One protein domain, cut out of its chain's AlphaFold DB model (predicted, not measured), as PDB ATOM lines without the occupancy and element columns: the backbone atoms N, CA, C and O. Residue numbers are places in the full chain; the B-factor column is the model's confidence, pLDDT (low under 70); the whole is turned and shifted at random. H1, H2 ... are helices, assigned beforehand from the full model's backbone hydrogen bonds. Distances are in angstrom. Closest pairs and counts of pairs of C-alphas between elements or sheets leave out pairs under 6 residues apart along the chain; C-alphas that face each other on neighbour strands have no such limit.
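What this domain is: This is residues 96 to 171 of the 307 residues of an uncharacterized protein of Choanephora cucurbitarum (UniProt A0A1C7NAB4). One long, straight helix, H3, runs beside two shorter helices, H1 and H2, with its first part, and the three make a short, loosely joined up-and-down bundle in which each helix runs against the one before it. The far part of H3, residues 157 to 171, sticks out of this bundle as a free arm and makes much of the length. The printed part has 76 residues with three named helices, in the order H1, H2, H3, and no named strand; its class is all helix. The whole is loose, with a radius of gyration of the C-alphas of 16.2 A, and spans 60 by 18 by 18 A, while the body without the free stretches spans 31 by 18 by 18 A.

How they stand to each other: H3, residues 138 to 171, is the longest helix. With residues 140 to 148 alone it only just touches H2, residues 116 to 131, with 3 pairs of C-alphas within 8 A. Their closest C-alphas are those of Ile 122 and Leu 144, 7.8 A apart. H2 and H3 run opposite ways at a shallow tilt of 17 degrees and form a helical hairpin. H1, residues 96 to 108, only just touches H2, again with 3 pairs of C-alphas within 8 A, through residues 99 to 102 of H1 and 126 to 129 of H2 alone. The closest C-alphas of H1 and H2 are those of Phe 99 and Ala 126, 7.3 A apart. These two run opposite ways at a shallow tilt of 11 degrees, a second helical hairpin. H1 and H3 are close but not clearly touching: their closest C-alphas, those of Leu 105 and Glu 145, are 7.8 A apart. H1 and H3 run the same way at a shallow tilt of 6 degrees. In H1, H2 and H3 every O i to N i+4 pair is within hydrogen-bond range.

Where its parts are: H3 begins at C-alpha 138, (148.745, 233.762, 311.614), and ends at C-alpha 171, (177.905, 270.303, 326.232), 49.0 A from first to last C-alpha. H2 is 22.6 A long by the same measure. H1 is 18.2 A long and begins at C-alpha 96, (136.936, 238.831, 315.137).

The domain as a whole: The two C-alphas farthest apart are those of Asp 134 and Glu 171, 60.0 A. The printed part has no cut, and both links are short but not tight. Besides residues 157 to 171 of H3, residues 131 to 136, of which 131 belongs to H2, stand free. The mean pLDDT of the printed part is 71.7; 31 residues are under 70, among them 111 to 116, 133 to 139 and 157 to 166.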
ATOM      1  N   THR A  96     137.185 237.823 314.103       68.81
ATOM      2  CA  THR A  96     136.936 238.831 315.137       68.81
ATOM      3  C   THR A  96     138.113 238.968 316.103       68.81
ATOM      4  O   THR A  96     138.516 240.085 316.410       68.81
ATOM      5  N   ALA A  97     138.710 237.857 316.545       69.44
ATOM      6  CA  ALA A  97     139.906 237.874 317.384       69.44
ATOM      7  C   ALA A  97     141.128 238.434 316.638       69.44
ATOM      8  O   ALA A  97     141.896 239.192 317.223       69.44
ATOM      9  N   LEU A  98     141.295 238.128 315.349       73.31
ATOM     10  CA  LEU A  98     142.364 238.690 314.516       73.31
ATOM     11  C   LEU A  98     142.188 240.193 314.280       73.31
ATOM     12  O   LEU A  98     143.153 240.939 314.421       73.31
ATOM     13  N   PHE A  99     140.967 240.662 314.006       79.94
ATOM     14  CA  PHE A  99     140.663 242.094 313.928       79.94
ATOM     15  C   PHE A  99     140.908 242.800 315.260       79.94
ATOM     16  O   PHE A  99     141.479 243.885 315.275       79.94
ATOM     17  N   HIS A 100     140.529 242.182 316.380       76.94
ATOM     18  CA  HIS A 100     140.797 242.733 317.703       76.94
ATOM     19  C   HIS A 100     142.303 242.829 317.979       76.94
ATOM     20  O   HIS A 100     142.787 243.875 318.399       76.94
ATOM     21  N   ARG A 101     143.071 241.767 317.694       75.25
ATOM     22  CA  ARG A 101     144.537 241.776 317.837       75.25
ATOM     23  C   ARG A 101     145.190 242.806 316.922       75.25
ATOM     24  O   ARG A 101     146.111 243.480 317.361       75.25
ATOM     25  N   LEU A 102     144.700 242.958 315.691       82.56
ATOM     26  CA  LEU A 102     145.154 244.006 314.780       82.56
ATOM     27  C   LEU A 102     144.864 245.397 315.356       82.56
ATOM     28  O   LEU A 102     145.739 246.252 315.325       82.56
ATOM     29  N   GLY A 103     143.669 245.608 315.913       81.62
ATOM     30  CA  GLY A 103     143.289 246.856 316.576       81.62
ATOM     31  C   GLY A 103     144.233 247.209 317.724       81.62
ATOM     32  O   GLY A 103     144.810 248.292 317.718       81.62
ATOM     33  N   VAL A 104     144.470 246.266 318.642       82.12
ATOM     34  CA  VAL A 104     145.419 246.434 319.759       82.12
ATOM     35  C   VAL A 104     146.828 246.726 319.243       82.12
ATOM     36  O   VAL A 104     147.467 247.671 319.691       82.12
ATOM     37  N   LEU A 105     147.300 245.971 318.247       80.44
ATOM     38  CA  LEU A 105     148.627 246.163 317.663       80.44
ATOM     39  C   LEU A 105     148.791 247.569 317.071       80.44
ATOM     40  O   LEU A 105     149.839 248.187 317.254       80.44
ATOM     41  N   VAL A 106     147.766 248.084 316.386       83.00
ATOM     42  CA  VAL A 106     147.746 249.433 315.801       83.00
ATOM     43  C   VAL A 106     147.691 250.513 316.878       83.00
ATOM     44  O   VAL A 106     148.429 251.492 316.788       83.00
ATOM     45  N   GLU A 107     146.866 250.345 317.911       82.44
ATOM     46  CA  GLU A 107     146.809 251.284 319.036       82.44
ATOM     47  C   GLU A 107     148.147 251.356 319.776       82.44
ATOM     48  O   GLU A 107     148.681 252.449 319.976       82.44
ATOM     49  N   ASP A 108     148.749 250.204 320.075       77.62
ATOM     50  CA  ASP A 108     150.040 250.112 320.758       77.62
ATOM     51  C   ASP A 108     151.180 250.708 319.923       77.62
ATOM     52  O   ASP A 108     152.211 251.126 320.451       77.62
ATOM     53  N   SER A 109     151.073 250.683 318.593       71.50
ATOM     54  CA  SER A 109     152.114 251.184 317.686       71.50
ATOM     55  C   SER A 109     151.807 252.560 317.107       71.50
ATOM     56  O   SER A 109     152.590 253.054 316.296       71.50
ATOM     57  N   ARG A 110     150.755 253.237 317.581       70.81
ATOM     58  CA  ARG A 110     150.272 254.529 317.069       70.81
ATOM     59  C   ARG A 110     151.344 255.620 316.971       70.81
ATOM     60  O   ARG A 110     151.281 256.428 316.056       70.81
ATOM     61  N   LEU A 111     152.329 255.627 317.869       58.03
ATOM     62  CA  LEU A 111     153.446 256.590 317.874       58.03
ATOM     63  C   LEU A 111     154.563 256.262 316.862       58.03
ATOM     64  O   LEU A 111     155.422 257.087 316.590       58.03
ATOM     65  N   THR A 112     154.560 255.048 316.315       62.22
ATOM     66  CA  THR A 112     155.544 254.525 315.346       62.22
ATOM     67  C   THR A 112     154.953 254.321 313.953       62.22
ATOM     68  O   THR A 112     155.690 254.234 312.969       62.22
ATOM     69  N   ILE A 113     153.623 254.286 313.845       60.50
ATOM     70  CA  ILE A 113     152.885 254.273 312.581       60.50
ATOM     71  C   ILE A 113     152.763 255.714 312.058       60.50
ATOM     72  O   ILE A 113     151.678 256.270 311.956       60.50
ATOM     73  N   GLU A 114     153.885 256.347 311.732       62.91
ATOM     74  CA  GLU A 114     153.872 257.597 310.952       62.91
ATOM     75  C   GLU A 114     154.189 257.344 309.474       62.91
ATOM     76  O   GLU A 114     153.965 258.201 308.625       62.91
ATOM     77  N   SER A 115     154.680 256.145 309.128       66.44
ATOM     78  CA  SER A 115     154.972 255.820 307.733       66.44
ATOM     79  C   SER A 115     153.695 255.450 306.968       66.44
ATOM     80  O   SER A 115     153.042 254.447 307.283       66.44
ATOM     81  N   ASP A 116     153.399 256.200 305.903       67.94
ATOM     82  CA  ASP A 116     152.304 255.929 304.953       67.94
ATOM     83  C   ASP A 116     152.317 254.481 304.434       67.94
ATOM     84  O   ASP A 116     151.278 253.870 304.170       67.94
ATOM     85  N   HIS A 117     153.511 253.899 304.313       70.00
ATOM     86  CA  HIS A 117     153.702 252.532 303.852       70.00
ATOM     87  C   HIS A 117     153.128 251.501 304.835       70.00
ATOM     88  O   HIS A 117     152.441 250.569 304.417       70.00
ATOM     89  N   LEU A 118     153.357 251.668 306.138       75.38
ATOM     90  CA  LEU A 118     152.908 250.713 307.149       75.38
ATOM     91  C   LEU A 118     151.386 250.773 307.363       75.38
ATOM     92  O   LEU A 118     150.746 249.728 307.468       75.38
ATOM     93  N   VAL A 119     150.787 251.970 307.294       78.44
ATOM     94  CA  VAL A 119     149.319 252.146 307.272       78.44
ATOM     95  C   VAL A 119     148.698 251.402 306.089       78.44
ATOM     96  O   VAL A 119     147.696 250.701 306.242       78.44
ATOM     97  N   ARG A 120     149.319 251.496 304.906       75.69
ATOM     98  CA  ARG A 120     148.863 250.783 303.707       75.69
ATOM     99  C   ARG A 120     148.928 249.266 303.881       75.69
ATOM    100  O   ARG A 120     147.992 248.580 303.481       75.69
ATOM    101  N   TRP A 121     149.991 248.745 304.495       75.62
ATOM    102  CA  TRP A 121     150.127 247.314 304.790       75.62
ATOM    103  C   TRP A 121     149.089 246.811 305.792       75.62
ATOM    104  O   TRP A 121     148.471 245.779 305.544       75.62
ATOM    105  N   ILE A 122     148.834 247.561 306.868       82.50
ATOM    106  CA  ILE A 122     147.767 247.251 307.831       82.50
ATOM    107  C   ILE A 122     146.405 247.219 307.123       82.50
ATOM    108  O   ILE A 122     145.632 246.283 307.319       82.50
ATOM    109  N   GLY A 123     146.122 248.198 306.256       79.81
ATOM    110  CA  GLY A 123     144.882 248.250 305.478       79.81
ATOM    111  C   GLY A 123     144.726 247.079 304.501       79.81
ATOM    112  O   GLY A 123     143.642 246.501 304.400       79.81
ATOM    113  N   LEU A 124     145.803 246.684 303.813       78.25
ATOM    114  CA  LEU A 124     145.816 245.506 302.938       78.25
ATOM    115  C   LEU A 124     145.602 244.214 303.729       78.25
ATOM    116  O   LEU A 124     144.807 243.371 303.314       78.25
ATOM    117  N   PHE A 125     146.254 244.080 304.886       81.12
ATOM    118  CA  PHE A 125     146.075 242.938 305.772       81.12
ATOM    119  C   PHE A 125     144.629 242.852 306.282       81.12
ATOM    120  O   PHE A 125     143.996 241.813 306.126       81.12
ATOM    121  N   ALA A 126     144.060 243.954 306.780       81.62
ATOM    122  CA  ALA A 126     142.663 244.028 307.212       81.62
ATOM    123  C   ALA A 126     141.674 243.688 306.082       81.62
ATOM    124  O   ALA A 126     140.693 242.980 306.304       81.62
ATOM    125  N   SER A 127     141.948 244.147 304.857       77.88
ATOM    126  CA  SER A 127     141.122 243.850 303.677       77.88
ATOM    127  C   SER A 127     141.212 242.377 303.268       77.88
ATOM    128  O   SER A 127     140.208 241.760 302.905       77.88
ATOM    129  N   SER A 128     142.402 241.779 303.362       77.25
ATOM    130  CA  SER A 128     142.590 240.344 303.129       77.25
ATOM    131  C   SER A 128     141.861 239.526 304.193       77.25
ATOM    132  O   SER A 128     141.149 238.582 303.854       77.25
ATOM    133  N   LEU A 129     141.971 239.938 305.457       78.00
ATOM    134  CA  LEU A 129     141.285 239.318 306.586       78.00
ATOM    135  C   LEU A 129     139.760 239.383 306.427       78.00
ATOM    136  O   LEU A 129     139.060 238.424 306.735       78.00
ATOM    137  N   ALA A 130     139.229 240.495 305.914       77.81
ATOM    138  CA  ALA A 130     137.804 240.639 305.633       77.81
ATOM    139  C   ALA A 130     137.343 239.712 304.497       77.81
ATOM    140  O   ALA A 130     136.302 239.074 304.622       77.81
ATOM    141  N   SER A 131     138.124 239.606 303.418       75.12
ATOM    142  CA  SER A 131     137.703 238.960 302.165       75.12
ATOM    143  C   SER A 131     137.891 237.443 302.101       75.12
ATOM    144  O   SER A 131     137.184 236.794 301.337       75.12
ATOM    145  N   GLN A 132     138.818 236.855 302.865       71.50
ATOM    146  CA  GLN A 132     139.104 235.415 302.783       71.50
ATOM    147  C   GLN A 132     138.656 234.706 304.060       71.50
ATOM    148  O   GLN A 132     139.214 234.949 305.124       71.50
ATOM    149  N   ASP A 133     137.612 233.880 303.978       60.56
ATOM    150  CA  ASP A 133     137.039 233.166 305.134       60.56
ATOM    151  C   ASP A 133     137.814 231.901 305.528       60.56
ATOM    152  O   ASP A 133     137.883 231.572 306.709       60.56
ATOM    153  N   ASP A 134     138.467 231.247 304.564       54.62
ATOM    154  CA  ASP A 134     139.114 229.942 304.765       54.62
ATOM    155  C   ASP A 134     140.639 230.009 304.934       54.62
ATOM    156  O   ASP A 134     141.306 228.976 305.051       54.62
ATOM    157  N   LYS A 135     141.218 231.214 304.919       61.16
ATOM    158  CA  LYS A 135     142.666 231.394 305.000       61.16
ATOM    159  C   LYS A 135     143.119 231.561 306.450       61.16
ATOM    160  O   LYS A 135     142.553 232.335 307.215       61.16
ATOM    161  N   ASP A 136     144.181 230.843 306.795       63.53
ATOM    162  CA  ASP A 136     144.937 231.058 308.024       63.53
ATOM    163  C   ASP A 136     145.838 232.289 307.847       63.53
ATOM    164  O   ASP A 136     146.606 232.351 306.888       63.53
ATOM    165  N   PHE A 137     145.698 233.273 308.733       68.56
ATOM    166  CA  PHE A 137     146.405 234.555 308.670       68.56
ATOM    167  C   PHE A 137     147.511 234.684 309.716       68.56
ATOM    168  O   PHE A 137     148.103 235.755 309.837       68.56
ATOM    169  N   ASP A 138     147.794 233.644 310.506       65.06
ATOM    170  CA  ASP A 138     148.745 233.762 311.614       65.06
ATOM    171  C   ASP A 138     150.184 234.026 311.140       65.06
ATOM    172  O   ASP A 138     150.922 234.744 311.815       65.06
ATOM    173  N   VAL A 139     150.585 233.513 309.970       62.56
ATOM    174  CA  VAL A 139     151.915 233.789 309.389       62.56
ATOM    175  C   VAL A 139     152.011 235.245 308.949       62.56
ATOM    176  O   VAL A 139     152.971 235.938 309.280       62.56
ATOM    177  N   GLU A 140     151.005 235.731 308.229       70.94
ATOM    178  CA  GLU A 140     150.935 237.112 307.767       70.94
ATOM    179  C   GLU A 140     150.818 238.095 308.937       70.94
ATOM    180  O   GLU A 140     151.427 239.164 308.903       70.94
ATOM    181  N   PHE A 141     150.100 237.718 309.998       72.06
ATOM    182  CA  PHE A 141     150.013 238.499 311.227       72.06
ATOM    183  C   PHE A 141     151.367 238.555 311.948       72.06
ATOM    184  O   PHE A 141     151.800 239.636 312.338       72.06
ATOM    185  N   GLN A 142     152.086 237.430 312.064       69.62
ATOM    186  CA  GLN A 142     153.442 237.407 312.634       69.62
ATOM    187  C   GLN A 142     154.428 238.248 311.814       69.62
ATOM    188  O   GLN A 142     155.250 238.963 312.385       69.62
ATOM    189  N   MET A 143     154.343 238.204 310.482       69.75
ATOM    190  CA  MET A 143     155.147 239.072 309.619       69.75
ATOM    191  C   MET A 143     154.836 240.550 309.872       69.75
ATOM    192  O   MET A 143     155.757 241.361 309.971       69.75
ATOM    193  N   LEU A 144     153.558 240.906 310.023       77.50
ATOM    194  CA  LEU A 144     153.150 242.271 310.342       77.50
ATOM    195  C   LEU A 144     153.683 242.721 311.712       77.50
ATOM    196  O   LEU A 144     154.219 243.824 311.816       77.50
ATOM    197  N   GLU A 145     153.606 241.867 312.738       75.69
ATOM    198  CA  GLU A 145     154.197 242.131 314.058       75.69
ATOM    199  C   GLU A 145     155.710 242.372 313.960       75.69
ATOM    200  O   GLU A 145     156.211 243.336 314.537       75.69
ATOM    201  N   GLN A 146     156.440 241.550 313.195       73.69
ATOM    202  CA  GLN A 146     157.885 241.714 313.000       73.69
ATOM    203  C   GLN A 146     158.238 243.021 312.285       73.69
ATOM    204  O   GLN A 146     159.189 243.696 312.675       73.69
ATOM    205  N   ILE A 147     157.470 243.408 311.263       76.75
ATOM    206  CA  ILE A 147     157.678 244.674 310.550       76.75
ATOM    207  C   ILE A 147     157.452 245.855 311.501       76.75
ATOM    208  O   ILE A 147     158.295 246.751 311.577       76.75
ATOM    209  N   ILE A 148     156.348 245.852 312.255       76.31
ATOM    210  CA  ILE A 148     156.032 246.909 313.225       76.31
ATOM    211  C   ILE A 148     157.110 246.985 314.309       76.31
ATOM    212  O   ILE A 148     157.570 248.078 314.643       76.31
ATOM    213  N   GLN A 149     157.561 245.841 314.817       78.94
ATOM    214  CA  GLN A 149     158.620 245.770 315.817       78.94
ATOM    215  C   GLN A 149     159.954 246.310 315.279       78.94
ATOM    216  O   GLN A 149     160.580 247.143 315.930       78.94
ATOM    217  N   GLY A 150     160.343 245.943 314.056       74.88
ATOM    218  CA  GLY A 150     161.541 246.489 313.416       74.88
ATOM    219  C   GLY A 150     161.460 248.003 313.184       74.88
ATOM    220  O   GLY A 150     162.468 248.703 313.274       74.88
ATOM    221  N   HIS A 151     160.265 248.542 312.926       73.44
ATOM    222  CA  HIS A 151     160.049 249.990 312.861       73.44
ATOM    223  C   HIS A 151     160.162 250.666 314.233       73.44
ATOM    224  O   HIS A 151     160.745 251.747 314.315       73.44
ATOM    225  N   ARG A 152     159.672 250.033 315.308       73.62
ATOM    226  CA  ARG A 152     159.845 250.523 316.688       73.62
ATOM    227  C   ARG A 152     161.311 250.586 317.091       73.62
ATOM    228  O   ARG A 152     161.746 251.597 317.626       73.62
ATOM    229  N   GLU A 153     162.073 249.540 316.796       75.81
ATOM    230  CA  GLU A 153     163.505 249.479 317.105       75.81
ATOM    231  C   GLU A 153     164.288 250.551 316.345       75.81
ATOM    232  O   GLU A 153     165.101 251.258 316.934       75.81
ATOM    233  N   LYS A 154     163.985 250.756 315.058       71.00
ATOM    234  CA  LYS A 154     164.581 251.852 314.280       71.00
ATOM    235  C   LYS A 154     164.216 253.229 314.830       71.00
ATOM    236  O   LYS A 154     165.082 254.093 314.897       71.00
ATOM    237  N   ALA A 155     162.961 253.441 315.224       68.62
ATOM    238  CA  ALA A 155     162.532 254.706 315.814       68.62
ATOM    239  C   ALA A 155     163.221 254.969 317.165       68.62
ATOM    240  O   ALA A 155     163.620 256.101 317.430       68.62
ATOM    241  N   ALA A 156     163.417 253.929 317.981       71.38
ATOM    242  CA  ALA A 156     164.145 254.021 319.245       71.38
ATOM    243  C   ALA A 156     165.627 254.373 319.033       71.38
ATOM    244  O   ALA A 156     166.131 255.273 319.697       71.38
ATOM    245  N   LEU A 157     166.295 253.744 318.059       69.25
ATOM    246  CA  LEU A 157     167.692 254.050 317.720       69.25
ATOM    247  C   LEU A 157     167.870 255.482 317.203       69.25
ATOM    248  O   LEU A 157     168.814 256.160 317.591       69.25
ATOM    249  N   VAL A 158     166.949 255.970 316.366       66.06
ATOM    250  CA  VAL A 158     166.979 257.362 315.883       66.06
ATOM    251  C   VAL A 158     166.733 258.348 317.027       66.06
ATOM    252  O   VAL A 158     167.314 259.431 317.033       66.06
ATOM    253  N   HIS A 159     165.896 257.993 318.006       63.03
ATOM    254  CA  HIS A 159     165.688 258.821 319.192       63.03
ATOM    255  C   HIS A 159     166.940 258.863 320.076       63.03
ATOM    256  O   HIS A 159     167.336 259.941 320.503       63.03
ATOM    257  N   GLU A 160     167.594 257.722 320.297       65.88
ATOM    258  CA  GLU A 160     168.828 257.622 321.085       65.88
ATOM    259  C   GLU A 160     169.998 258.363 320.416       65.88
ATOM    260  O   GLU A 160     170.721 259.110 321.073       65.88
ATOM    261  N   GLU A 161     170.148 258.242 319.094       66.62
ATOM    262  CA  GLU A 161     171.163 258.967 318.321       66.62
ATOM    263  C   GLU A 161     170.920 260.484 318.343       66.62
ATOM    264  O   GLU A 161     171.859 261.269 318.487       66.62
ATOM    265  N   LYS A 162     169.656 260.913 318.255       62.81
ATOM    266  CA  LYS A 162     169.284 262.331 318.304       62.81
ATOM    267  C   LYS A 162     169.451 262.929 319.702       62.81
ATOM    268  O   LYS A 162     169.920 264.053 319.823       62.81
ATOM    269  N   GLU A 163     169.129 262.173 320.745       68.62
ATOM    270  CA  GLU A 163     169.323 262.573 322.141       68.62
ATOM    271  C   GLU A 163     170.815 262.650 322.506       68.62
ATOM    272  O   GLU A 163     171.241 263.581 323.190       68.62
ATOM    273  N   ALA A 164     171.638 261.738 321.977       67.00
ATOM    274  CA  ALA A 164     173.090 261.817 322.095       67.00
ATOM    275  C   ALA A 164     173.655 263.064 321.390       67.00
ATOM    276  O   ALA A 164     174.496 263.761 321.958       67.00
ATOM    277  N   LEU A 165     173.166 263.387 320.188       60.56
ATOM    278  CA  LEU A 165     173.547 264.596 319.452       60.56
ATOM    279  C   LEU A 165     173.140 265.884 320.182       60.56
ATOM    280  O   LEU A 165     173.981 266.769 320.346       60.56
ATOM    281  N   ASP A 166     171.909 265.973 320.686       65.19
ATOM    282  CA  ASP A 166     171.433 267.137 321.447       65.19
ATOM    283  C   ASP A 166     172.225 267.327 322.749       65.19
ATOM    284  O   ASP A 166     172.568 268.453 323.114       65.19
ATOM    285  N   LYS A 167     172.612 266.234 323.418       71.12
ATOM    286  CA  LYS A 167     173.474 266.299 324.601       71.12
ATOM    287  C   LYS A 167     174.876 266.813 324.264       71.12
ATOM    288  O   LYS A 167     175.380 267.685 324.964       71.12
ATOM    289  N   THR A 168     175.479 266.345 323.168       69.62
ATOM    290  CA  THR A 168     176.795 266.849 322.730       69.62
ATOM    291  C   THR A 168     176.758 268.313 322.291       69.62
ATOM    292  O   THR A 168     177.714 269.044 322.536       69.62
ATOM    293  N   LEU A 169     175.654 268.764 321.686       62.53
ATOM    294  CA  LEU A 169     175.445 270.170 321.342       62.53
ATOM    295  C   LEU A 169     175.300 271.035 322.597       62.53
ATOM    296  O   LEU A 169     175.937 272.079 322.675       62.53
ATOM    297  N   SER A 170     174.551 270.574 323.602       65.19
ATOM    298  CA  SER A 170     174.422 271.277 324.883       65.19
ATOM    299  C   SER A 170     175.758 271.374 325.627       65.19
ATOM    300  O   SER A 170     176.074 272.427 326.175       65.19
ATOM    301  N   GLU A 171     176.566 270.309 325.623       72.00
ATOM    302  CA  GLU A 171     177.905 270.303 326.232       72.00
ATOM    303  C   GLU A 171     178.866 271.257 325.490       72.00
ATOM    304  O   GLU A 171     179.591 272.023 326.124       72.00
TER     305      GLU A 171